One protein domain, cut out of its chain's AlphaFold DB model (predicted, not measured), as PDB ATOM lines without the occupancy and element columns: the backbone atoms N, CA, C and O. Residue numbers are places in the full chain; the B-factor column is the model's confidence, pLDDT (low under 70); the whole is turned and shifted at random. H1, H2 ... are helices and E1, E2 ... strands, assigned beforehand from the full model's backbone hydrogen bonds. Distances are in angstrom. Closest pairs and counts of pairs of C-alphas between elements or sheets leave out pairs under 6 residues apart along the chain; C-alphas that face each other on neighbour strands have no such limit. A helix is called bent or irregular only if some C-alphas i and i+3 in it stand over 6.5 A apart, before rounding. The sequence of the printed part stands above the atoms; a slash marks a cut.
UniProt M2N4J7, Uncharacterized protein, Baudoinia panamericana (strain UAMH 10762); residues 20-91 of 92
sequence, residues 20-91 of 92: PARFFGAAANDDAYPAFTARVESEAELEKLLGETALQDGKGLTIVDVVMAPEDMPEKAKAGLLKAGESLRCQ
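This is residues 20 to 91 of the 92 residues of an uncharacterized protein of Baudoinia panamericana (strain UAMH 10762) (UniProt M2N4J7). A ribbon of two parallel strands, E1 and E2, has H2 and H3 over one face and short H1 near its other face, where the strands begin; beyond their other end H4 sits crosswise, far from the other helices. Residues 83 to 91 stick out free. The 72 printed residues hold, in order, H1 E1 H2 H3 E2 H4, a mixed class of helices and strands. The whole is elongated, 46 by 29 by 17 A, and only just loose, close to extended, with a radius of gyration of the C-alphas of 16.6 A.

Find C-alpha 35 at (105.835, 129.643, 71.655); from there E1, residues 35 to 40, runs 16.7 A. E2, residues 61 to 66, runs 15.9 A. Between them come H2, residues 43 to 50, 10.4 A, and H3, residues 53 to 56, 4.9 A. H1, residues 20 to 23, spans 4.6 A. H4, residues 75 to 89, runs 21.5 A to C-alpha 89 at (90.513, 129.958, 39.904); it is irregular, with C-alphas 76 and 79 7.3 A apart.

Look first at E1 and E2, parallel at 12 degrees: N 38 and O 63 are 3.0 A apart, within hydrogen-bond range. E1, H2, H3 and E2 form a strand-helix-strand unit, two parallel strands joined through helices, with a right-handed crossover. The closest C-alphas of E1 and H2 are Val 40 and Leu 46, 5.9 A. Those of H1 and E1 are Ala 21 and Ala 35, 6.2 A. H2 and H3 are close but not clearly touching, nearest at C-alphas 50 and 56, 7.5 A. H4 is apart from H1, H2, H3 and E1. Every O i to N i+4 pair is within range in H2, 9 of 11 in H4; H1 and H3 are too short for one.

The C-alphas of Asp 31 and Cys 90, the farthest apart, are 47.2 A apart. The printed part has no cut; the link from H1 to E1, 11 residues, is long. Look for pLDDT under 70 at residues 20 to 30, 53 to 54 and 90 to 91.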
ATOM      1  N   PRO A  20      98.817 130.144  65.736       57.97
ATOM      2  CA  PRO A  20      98.498 128.725  65.827       57.97
ATOM      3  C   PRO A  20      98.945 128.143  67.157       57.97
ATOM      4  O   PRO A  20      98.315 127.219  67.635       57.97
ATOM      5  N   ALA A  21      99.974 128.696  67.805       60.03
ATOM      6  CA  ALA A  21     100.426 128.189  69.097       60.03
ATOM      7  C   ALA A  21      99.293 128.190  70.138       60.03
ATOM      8  O   ALA A  21      99.062 127.184  70.800       60.03
ATOM      9  N   ARG A  22      98.502 129.273  70.199       59.62
ATOM     10  CA  ARG A  22      97.286 129.323  71.028       59.62
ATOM     11  C   ARG A  22      96.202 128.369  70.534       59.62
ATOM     12  O   ARG A  22      95.543 127.737  71.350       59.62
ATOM     13  N   PHE A  23      96.021 128.258  69.217       61.47
ATOM     14  CA  PHE A  23      95.059 127.325  68.622       61.47
ATOM     15  C   PHE A  23      95.384 125.855  68.951       61.47
ATOM     16  O   PHE A  23      94.479 125.067  69.204       61.47
ATOM     17  N   PHE A  24      96.668 125.499  69.026       65.81
ATOM     18  CA  PHE A  24      97.167 124.173  69.398       65.81
ATOM     19  C   PHE A  24      97.326 123.981  70.917       65.81
ATOM     20  O   PHE A  24      97.849 122.957  71.351       65.81
ATOM     21  N   GLY A  25      96.856 124.930  71.735       64.31
ATOM     22  CA  GLY A  25      96.809 124.787  73.191       64.31
ATOM     23  C   GLY A  25      98.115 125.090  73.928       64.31
ATOM     24  O   GLY A  25      98.210 124.781  75.114       64.31
ATOM     25  N   ALA A  26      99.107 125.709  73.278       65.69
ATOM     26  CA  ALA A  26     100.292 126.192  73.980       65.69
ATOM     27  C   ALA A  26      99.891 127.303  74.964       65.69
ATOM     28  O   ALA A  26      99.234 128.284  74.587       65.69
ATOM     29  N   ALA A  27     100.276 127.140  76.231       64.81
ATOM     30  CA  ALA A  27     100.031 128.139  77.256       64.81
ATOM     31  C   ALA A  27     100.786 129.431  76.918       64.81
ATOM     32  O   ALA A  27     101.935 129.416  76.473       64.81
ATOM     33  N   ALA A  28     100.130 130.575  77.119       58.34
ATOM     34  CA  ALA A  28     100.818 131.852  77.021       58.34
ATOM     35  C   ALA A  28     101.823 131.949  78.180       58.34
ATOM     36  O   ALA A  28     101.408 131.888  79.336       58.34
ATOM     37  N   ASN A  29     103.107 132.138  77.860       62.75
ATOM     38  CA  ASN A  29     104.215 132.287  78.813       62.75
ATOM     39  C   ASN A  29     104.597 131.002  79.580       62.75
ATOM     40  O   ASN A  29     104.800 131.046  80.791       62.75
ATOM     41  N   ASP A  30     104.687 129.859  78.893       68.88
ATOM     42  CA  ASP A  30     105.357 128.674  79.439       68.88
ATOM     43  C   ASP A  30     106.860 128.718  79.122       68.88
ATOM     44  O   ASP A  30     107.274 128.504  77.982       68.88
ATOM     45  N   ASP A  31     107.685 128.982  80.138       70.62
ATOM     46  CA  ASP A  31     109.147 129.024  80.004       70.62
ATOM     47  C   ASP A  31     109.753 127.648  79.652       70.62
ATOM     48  O   ASP A  31     110.861 127.572  79.110       70.62
ATOM     49  N   ALA A  32     109.042 126.548  79.932       74.94
ATOM     50  CA  ALA A  32     109.454 125.198  79.548       74.94
ATOM     51  C   ALA A  32     109.083 124.860  78.091       74.94
ATOM     52  O   ALA A  32     109.695 123.963  77.503       74.94
ATOM     53  N   TYR A  33     108.127 125.583  77.496       72.06
ATOM     54  CA  TYR A  33     107.684 125.405  76.111       72.06
ATOM     55  C   TYR A  33     107.370 126.762  75.443       72.06
ATOM     56  O   TYR A  33     106.203 127.102  75.223       72.06
ATOM     57  N   PRO A  34     108.403 127.558  75.100       76.62
ATOM     58  CA  PRO A  34     108.201 128.886  74.538       76.62
ATOM     59  C   PRO A  34     107.580 128.796  73.142       76.62
ATOM     60  O   PRO A  34     108.090 128.127  72.244       76.62
ATOM     61  N   ALA A  35     106.460 129.485  72.957       76.38
ATOM     62  CA  ALA A  35     105.835 129.643  71.655       76.38
ATOM     63  C   ALA A  35     106.206 131.003  71.062       76.38
ATOM     64  O   ALA A  35     105.844 132.043  71.616       76.38
ATOM     65  N   PHE A  36     106.884 130.990  69.922       76.50
ATOM     66  CA  PHE A  36     107.297 132.189  69.206       76.50
ATOM     67  C   PHE A  36     106.588 132.269  67.857       76.50
ATOM     68  O   PHE A  36     106.518 131.295  67.104       76.50
ATOM     69  N   THR A  37     106.041 133.440  67.545       78.44
ATOM     70  CA  THR A  37     105.431 133.706  66.245       78.44
ATOM     71  C   THR A  37     105.993 134.987  65.656       78.44
ATOM     72  O   THR A  37     106.072 136.013  66.332       78.44
ATOM     73  N   ALA A  38     106.377 134.931  64.386       83.06
ATOM     74  CA  ALA A  38     106.901 136.077  63.660       83.06
ATOM     75  C   ALA A  38     106.368 136.101  62.234       83.06
ATOM     76  O   ALA A  38     105.906 135.091  61.709       83.06
ATOM     77  N   ARG A  39     106.446 137.269  61.608       84.81
ATOM     78  CA  ARG A  39     106.142 137.461  60.196       84.81
ATOM     79  C   ARG A  39     107.302 138.209  59.570       84.81
ATOM     80  O   ARG A  39     107.764 139.187  60.152       84.81
ATOM     81  N   VAL A  40     107.748 137.734  58.419       88.19
ATOM     82  CA  VAL A  40     108.858 138.311  57.661       88.19
ATOM     83  C   VAL A  40     108.400 138.540  56.230       88.19
ATOM     84  O   VAL A  40     107.707 137.702  55.649       88.19
ATOM     85  N   GLU A  41     108.756 139.690  55.679       86.94
ATOM     86  CA  GLU A  41     108.373 140.101  54.322       86.94
ATOM     87  C   GLU A  41     109.596 140.272  53.412       86.94
ATOM     88  O   GLU A  41     109.463 140.581  52.231       86.94
ATOM     89  N   SER A  42     110.799 140.048  53.949       84.00
ATOM     90  CA  SER A  42     112.045 140.076  53.190       84.00
ATOM     91  C   SER A  42     113.032 139.007  53.653       84.00
ATOM     92  O   SER A  42     112.997 138.541  54.793       84.00
ATOM     93  N   GLU A  43     113.960 138.659  52.763       83.06
ATOM     94  CA  GLU A  43     115.062 137.744  53.064       83.06
ATOM     95  C   GLU A  43     115.928 138.263  54.220       83.06
ATOM     96  O   GLU A  43     116.241 137.511  55.137       83.06
ATOM     97  N   ALA A  44     116.219 139.567  54.257       85.69
ATOM     98  CA  ALA A  44     117.006 140.175  55.330       85.69
ATOM     99  C   ALA A  44     116.329 140.061  56.711       85.69
ATOM    100  O   ALA A  44     117.003 139.865  57.725       85.69
ATOM    101  N   GLU A  45     115.000 140.176  56.773       85.94
ATOM    102  CA  GLU A  45     114.243 139.963  58.014       85.94
ATOM    103  C   GLU A  45     114.274 138.500  58.453       85.94
ATOM    104  O   GLU A  45     114.427 138.223  59.644       85.94
ATOM    105  N   LEU A  46     114.180 137.569  57.498       86.75
ATOM    106  CA  LEU A  46     114.304 136.143  57.772       86.75
ATOM    107  C   LEU A  46     115.705 135.793  58.289       86.75
ATOM    108  O   LEU A  46     115.818 135.134  59.318       86.75
ATOM    109  N   GLU A  47     116.769 136.266  57.640       88.25
ATOM    110  CA  GLU A  47     118.152 136.042  58.082       88.25
ATOM    111  C   GLU A  47     118.406 136.605  59.481       88.25
ATOM    112  O   GLU A  47     119.006 135.939  60.329       88.25
ATOM    113  N   LYS A  48     117.904 137.815  59.751       87.88
ATOM    114  CA  LYS A  48     117.997 138.425  61.078       87.88
ATOM    115  C   LYS A  48     117.308 137.563  62.134       87.88
ATOM    116  O   LYS A  48     117.880 137.351  63.201       87.88
ATOM    117  N   LEU A  49     116.121 137.046  61.823       86.62
ATOM    118  CA  LEU A  49     115.347 136.186  62.711       86.62
ATOM    119  C   LEU A  49     116.036 134.836  62.963       86.62
ATOM    120  O   LEU A  49     116.067 134.361  64.096       86.62
ATOM    121  N   LEU A  50     116.657 134.248  61.938       85.94
ATOM    122  CA  LEU A  50     117.470 133.030  62.068       85.94
ATOM    123  C   LEU A  50     118.716 133.233  62.956       85.94
ATOM    124  O   LEU A  50     119.250 132.271  63.516       85.94
ATOM    125  N   GLY A  51     119.175 134.478  63.100       85.50
ATOM    126  CA  GLY A  51     120.260 134.865  63.999       85.50
ATOM    127  C   GLY A  51     119.848 135.067  65.462       85.50
ATOM    128  O   GLY A  51     120.725 135.248  66.308       85.50
ATOM    129  N   GLU A  52     118.554 135.054  65.792       82.25
ATOM    130  CA  GLU A  52     118.096 135.280  67.164       82.25
ATOM    131  C   GLU A  52     118.351 134.061  68.059       82.25
ATOM    132  O   GLU A  52     117.975 132.932  67.744       82.25
ATOM    133  N   THR A  53     118.947 134.295  69.232       69.38
ATOM    134  CA  THR A  53     119.274 133.237  70.203       69.38
ATOM    135  C   THR A  53     118.041 132.443  70.631       69.38
ATOM    136  O   THR A  53     118.113 131.227  70.748       69.38
ATOM    137  N   ALA A  54     116.886 133.104  70.765       68.44
ATOM    138  CA  ALA A  54     115.626 132.449  71.111       68.44
ATOM    139  C   ALA A  54     115.205 131.376  70.089       68.44
ATOM    140  O   ALA A  54     114.603 130.371  70.463       68.44
ATOM    141  N   LEU A  55     115.549 131.565  68.811       74.38
ATOM    142  CA  LEU A  55     115.315 130.579  67.760       74.38
ATOM    143  C   LEU A  55     116.352 129.448  67.813       74.38
ATOM    144  O   LEU A  55     116.018 128.275  67.637       74.38
ATOM    145  N   GLN A  56     117.612 129.802  68.071       77.06
ATOM    146  CA  GLN A  56     118.734 128.860  68.119       77.06
ATOM    147  C   GLN A  56     118.707 127.943  69.345       77.06
ATOM    148  O   GLN A  56     119.207 126.821  69.275       77.06
ATOM    149  N   ASP A  57     118.073 128.378  70.435       76.44
ATOM    150  CA  ASP A  57     117.887 127.578  71.646       76.44
ATOM    151  C   ASP A  57     117.024 126.325  71.397       76.44
ATOM    152  O   ASP A  57     117.070 125.380  72.189       76.44
ATOM    153  N   GLY A  58     116.248 126.293  70.303       71.81
ATOM    154  CA  GLY A  58     115.541 125.098  69.829       71.81
ATOM    155  C   GLY A  58     114.449 124.583  70.771       71.81
ATOM    156  O   GLY A  58     114.077 123.410  70.708       71.81
ATOM    157  N   LYS A  59     113.945 125.432  71.672       77.06
ATOM    158  CA  LYS A  59     112.900 125.078  72.638       77.06
ATOM    159  C   LYS A  59     111.517 125.471  72.125       77.06
ATOM    160  O   LYS A  59     111.353 126.516  71.506       77.06
ATOM    161  N   GLY A  60     110.517 124.659  72.462       80.38
ATOM    162  CA  GLY A  60     109.111 124.976  72.219       80.38
ATOM    163  C   GLY A  60     108.694 124.903  70.748       80.38
ATOM    164  O   GLY A  60     109.016 123.937  70.056       80.38
ATOM    165  N   LEU A  61     107.927 125.895  70.291       80.25
ATOM    166  CA  LEU A  61     107.353 125.951  68.945       80.25
ATOM    167  C   LEU A  61     107.572 127.333  68.335       80.25
ATOM    168  O   LEU A  61     107.136 128.336  68.892       80.25
ATOM    169  N   THR A  62     108.163 127.374  67.144       81.88
ATOM    170  CA  THR A  62     108.295 128.602  66.359       81.88
ATOM    171  C   THR A  62     107.493 128.503  65.073       81.88
ATOM    172  O   THR A  62     107.621 127.531  64.332       81.88
ATOM    173  N   ILE A  63     106.682 129.521  64.796       81.38
ATOM    174  CA  ILE A  63     105.948 129.658  63.537       81.38
ATOM    175  C   ILE A  63     106.320 130.992  62.902       81.38
ATOM    176  O   ILE A  63     106.158 132.046  63.516       81.38
ATOM    177  N   VAL A  64     106.831 130.936  61.675       83.94
ATOM    178  CA  VAL A  64     107.253 132.118  60.923       83.94
ATOM    179  C   VAL A  64     106.424 132.221  59.654       83.94
ATOM    180  O   VAL A  64     106.488 131.354  58.782       83.94
ATOM    181  N   ASP A  65     105.663 133.301  59.551       84.88
ATOM    182  CA  ASP A  65     104.891 133.649  58.367       84.88
ATOM    183  C   ASP A  65     105.835 134.335  57.376       84.88
ATOM    184  O   ASP A  65     106.147 135.516  57.527       84.88
ATOM    185  N   VAL A  66     106.312 133.598  56.373       85.69
ATOM    186  CA  VAL A  66     107.136 134.158  55.293       85.69
ATOM    187  C   VAL A  66     106.220 134.643  54.177       85.69
ATOM    188  O   VAL A  66     105.551 133.847  53.513       85.69
ATOM    189  N   VAL A  67     106.174 135.957  53.980       85.00
ATOM    190  CA  VAL A  67     105.413 136.584  52.899       85.00
ATOM    191  C   VAL A  67     106.322 136.707  51.689       85.00
ATOM    192  O   VAL A  67     107.355 137.365  51.747       85.00
ATOM    193  N   MET A  68     105.930 136.069  50.590       81.69
ATOM    194  CA  MET A  68     106.641 136.133  49.315       81.69
ATOM    195  C   MET A  68     105.699 136.642  48.235       81.69
ATOM    196  O   MET A  68     104.490 136.375  48.279       81.69
ATOM    197  N   ALA A  69     106.251 137.351  47.255       80.50
ATOM    198  CA  ALA A  69     105.503 137.671  46.055       80.50
ATOM    199  C   ALA A  69     105.176 136.364  45.304       80.50
ATOM    200  O   ALA A  69     105.979 135.425  45.327       80.50
ATOM    201  N   PRO A  70     104.015 136.255  44.632       74.50
ATOM    202  CA  PRO A  70     103.684 135.073  43.837       74.50
ATOM    203  C   PRO A  70     104.768 134.722  42.814       74.50
ATOM    204  O   PRO A  70     104.926 133.561  42.457       74.50
ATOM    205  N   GLU A  71     105.512 135.713  42.336       78.38
ATOM    206  CA  GLU A  71     106.555 135.567  41.330       78.38
ATOM    207  C   GLU A  71     107.848 134.953  41.894       78.38
ATOM    208  O   GLU A  71     108.569 134.293  41.141       78.38
ATOM    209  N   ASP A  72     108.089 135.080  43.204       77.00
ATOM    210  CA  ASP A  72     109.298 134.634  43.920       77.00
ATOM    211  C   ASP A  72     109.262 133.135  44.268       77.00
ATOM    212  O   ASP A  72     109.690 132.679  45.330       77.00
ATOM    213  N   MET A  73     108.726 132.325  43.357       78.94
ATOM    214  CA  MET A  73     108.637 130.879  43.520       78.94
ATOM    215  C   MET A  73     109.876 130.162  42.953       78.94
ATOM    216  O   MET A  73     110.361 130.523  41.876       78.94
ATOM    217  N   PRO A  74     110.362 129.080  43.595       81.19
ATOM    218  CA  PRO A  74     111.462 128.286  43.056       81.19
ATOM    219  C   PRO A  74     111.142 127.767  41.649       81.19
ATOM    220  O   PRO A  74     110.066 127.203  41.428       81.19
ATOM    221  N   GLU A  75     112.086 127.864  40.705       83.88
ATOM    222  CA  GLU A  75     111.846 127.470  39.303       83.88
ATOM    223  C   GLU A  75     111.315 126.038  39.165       83.88
ATOM    224  O   GLU A  75     110.411 125.766  38.375       83.88
ATOM    225  N   LYS A  76     111.823 125.126  40.000       86.25
ATOM    226  CA  LYS A  76     111.403 123.719  40.029       86.25
ATOM    227  C   LYS A  76     109.934 123.538  40.429       86.25
ATOM    228  O   LYS A  76     109.305 122.577  39.996       86.25
ATOM    229  N   ALA A  77     109.391 124.440  41.244       79.88
ATOM    230  CA  ALA A  77     108.006 124.403  41.712       79.88
ATOM    231  C   ALA A  77     107.052 125.196  40.801       79.88
ATOM    232  O   ALA A  77     105.837 124.983  40.844       79.88
ATOM    233  N   LYS A  78     107.590 126.070  39.940       80.94
ATOM    234  CA  LYS A  78     106.826 127.065  39.182       80.94
ATOM    235  C   LYS A  78     105.709 126.477  38.330       80.94
ATOM    236  O   LYS A  78     104.558 126.892  38.431       80.94
ATOM    237  N   ALA A  79     106.023 125.460  37.532       82.50
ATOM    238  CA  ALA A  79     105.037 124.829  36.657       82.50
ATOM    239  C   ALA A  79     103.888 124.154  37.433       82.50
ATOM    240  O   ALA A  79     102.746 124.166  36.974       82.50
ATOM    241  N   GLY A  80     104.178 123.573  38.602       82.62
ATOM    242  CA  GLY A  80     103.172 122.926  39.446       82.62
ATOM    243  C   GLY A  80     102.265 123.937  40.144       82.62
ATOM    244  O   GLY A  80     101.044 123.793  40.113       82.62
ATOM    245  N   LEU A  81     102.858 124.989  40.713       81.31
ATOM    246  CA  LEU A  81     102.125 126.037  41.427       81.31
ATOM    247  C   LEU A  81     101.229 126.858  40.493       81.31
ATOM    248  O   LEU A  81     100.090 127.152  40.854       81.31
ATOM    249  N   LEU A  82     101.687 127.159  39.273       81.94
ATOM    250  CA  LEU A  82     100.863 127.854  38.278       81.94
ATOM    251  C   LEU A  82      99.621 127.037  37.896       81.94
ATOM    252  O   LEU A  82      98.510 127.560  37.972       81.94
ATOM    253  N   LYS A  83      99.789 125.744  37.587       82.81
ATOM    254  CA  LYS A  83      98.666 124.841  37.272       82.81
ATOM    255  C   LYS A  83      97.682 124.698  38.435       82.81
ATOM    256  O   LYS A  83      96.468 124.688  38.223       82.81
ATOM    257  N   ALA A  84      98.194 124.586  39.660       80.12
ATOM    258  CA  ALA A  84      97.358 124.534  40.855       80.12
ATOM    259  C   ALA A  84      96.562 125.838  41.035       80.12
ATOM    260  O   ALA A  84      95.356 125.796  41.273       80.12
ATOM    261  N   GLY A  85      97.209 126.991  40.840       80.31
ATOM    262  CA  GLY A  85      96.556 128.296  40.898       80.31
ATOM    263  C   GLY A  85      95.470 128.476  39.834       80.31
ATOM    264  O   GLY A  85      94.402 129.004  40.133       80.31
ATOM    265  N   GLU A  86      95.706 128.018  38.604       83.25
ATOM    266  CA  GLU A  86      94.692 128.014  37.539       83.25
ATOM    267  C   GLU A  86      93.492 127.136  37.904       83.25
ATOM    268  O   GLU A  86      92.349 127.569  37.772       83.25
ATOM    269  N   SER A  87      93.747 125.940  38.438       78.00
ATOM    270  CA  SER A  87      92.693 125.003  38.846       78.00
ATOM    271  C   SER A  87      91.808 125.577  39.953       78.00
ATOM    272  O   SER A  87      90.591 125.426  39.900       78.00
ATOM    273  N   LEU A  88      92.400 126.274  40.928       73.06
ATOM    274  CA  LEU A  88      91.663 126.932  42.012       73.06
ATOM    275  C   LEU A  88      90.806 128.102  41.513       73.06
ATOM    276  O   LEU A  88      89.707 128.306  42.020       73.06
ATOM    277  N   ARG A  89      91.276 128.851  40.507       77.81
ATOM    278  CA  ARG A  89      90.513 129.958  39.904       77.81
ATOM    279  C   ARG A  89      89.341 129.481  39.048       77.81
ATOM    280  O   ARG A  89      88.342 130.178  38.976       77.81
ATOM    281  N   CYS A  90      89.446 128.309  38.426       65.88
ATOM    282  CA  CYS A  90      88.357 127.715  37.643       65.88
ATOM    283  C   CYS A  90      87.254 127.064  38.501       65.88
ATOM    284  O   CYS A  90      86.234 126.659  37.950       65.88
ATOM    285  N   GLN A  91      87.464 126.908  39.813       59.16
ATOM    286  CA  GLN A  91      86.492 126.320  40.748       59.16
ATOM    287  C   GLN A  91      85.668 127.363  41.524       59.16
ATOM    288  O   GLN A  91      84.845 126.971  42.351       59.16
TER     289      GLN A  91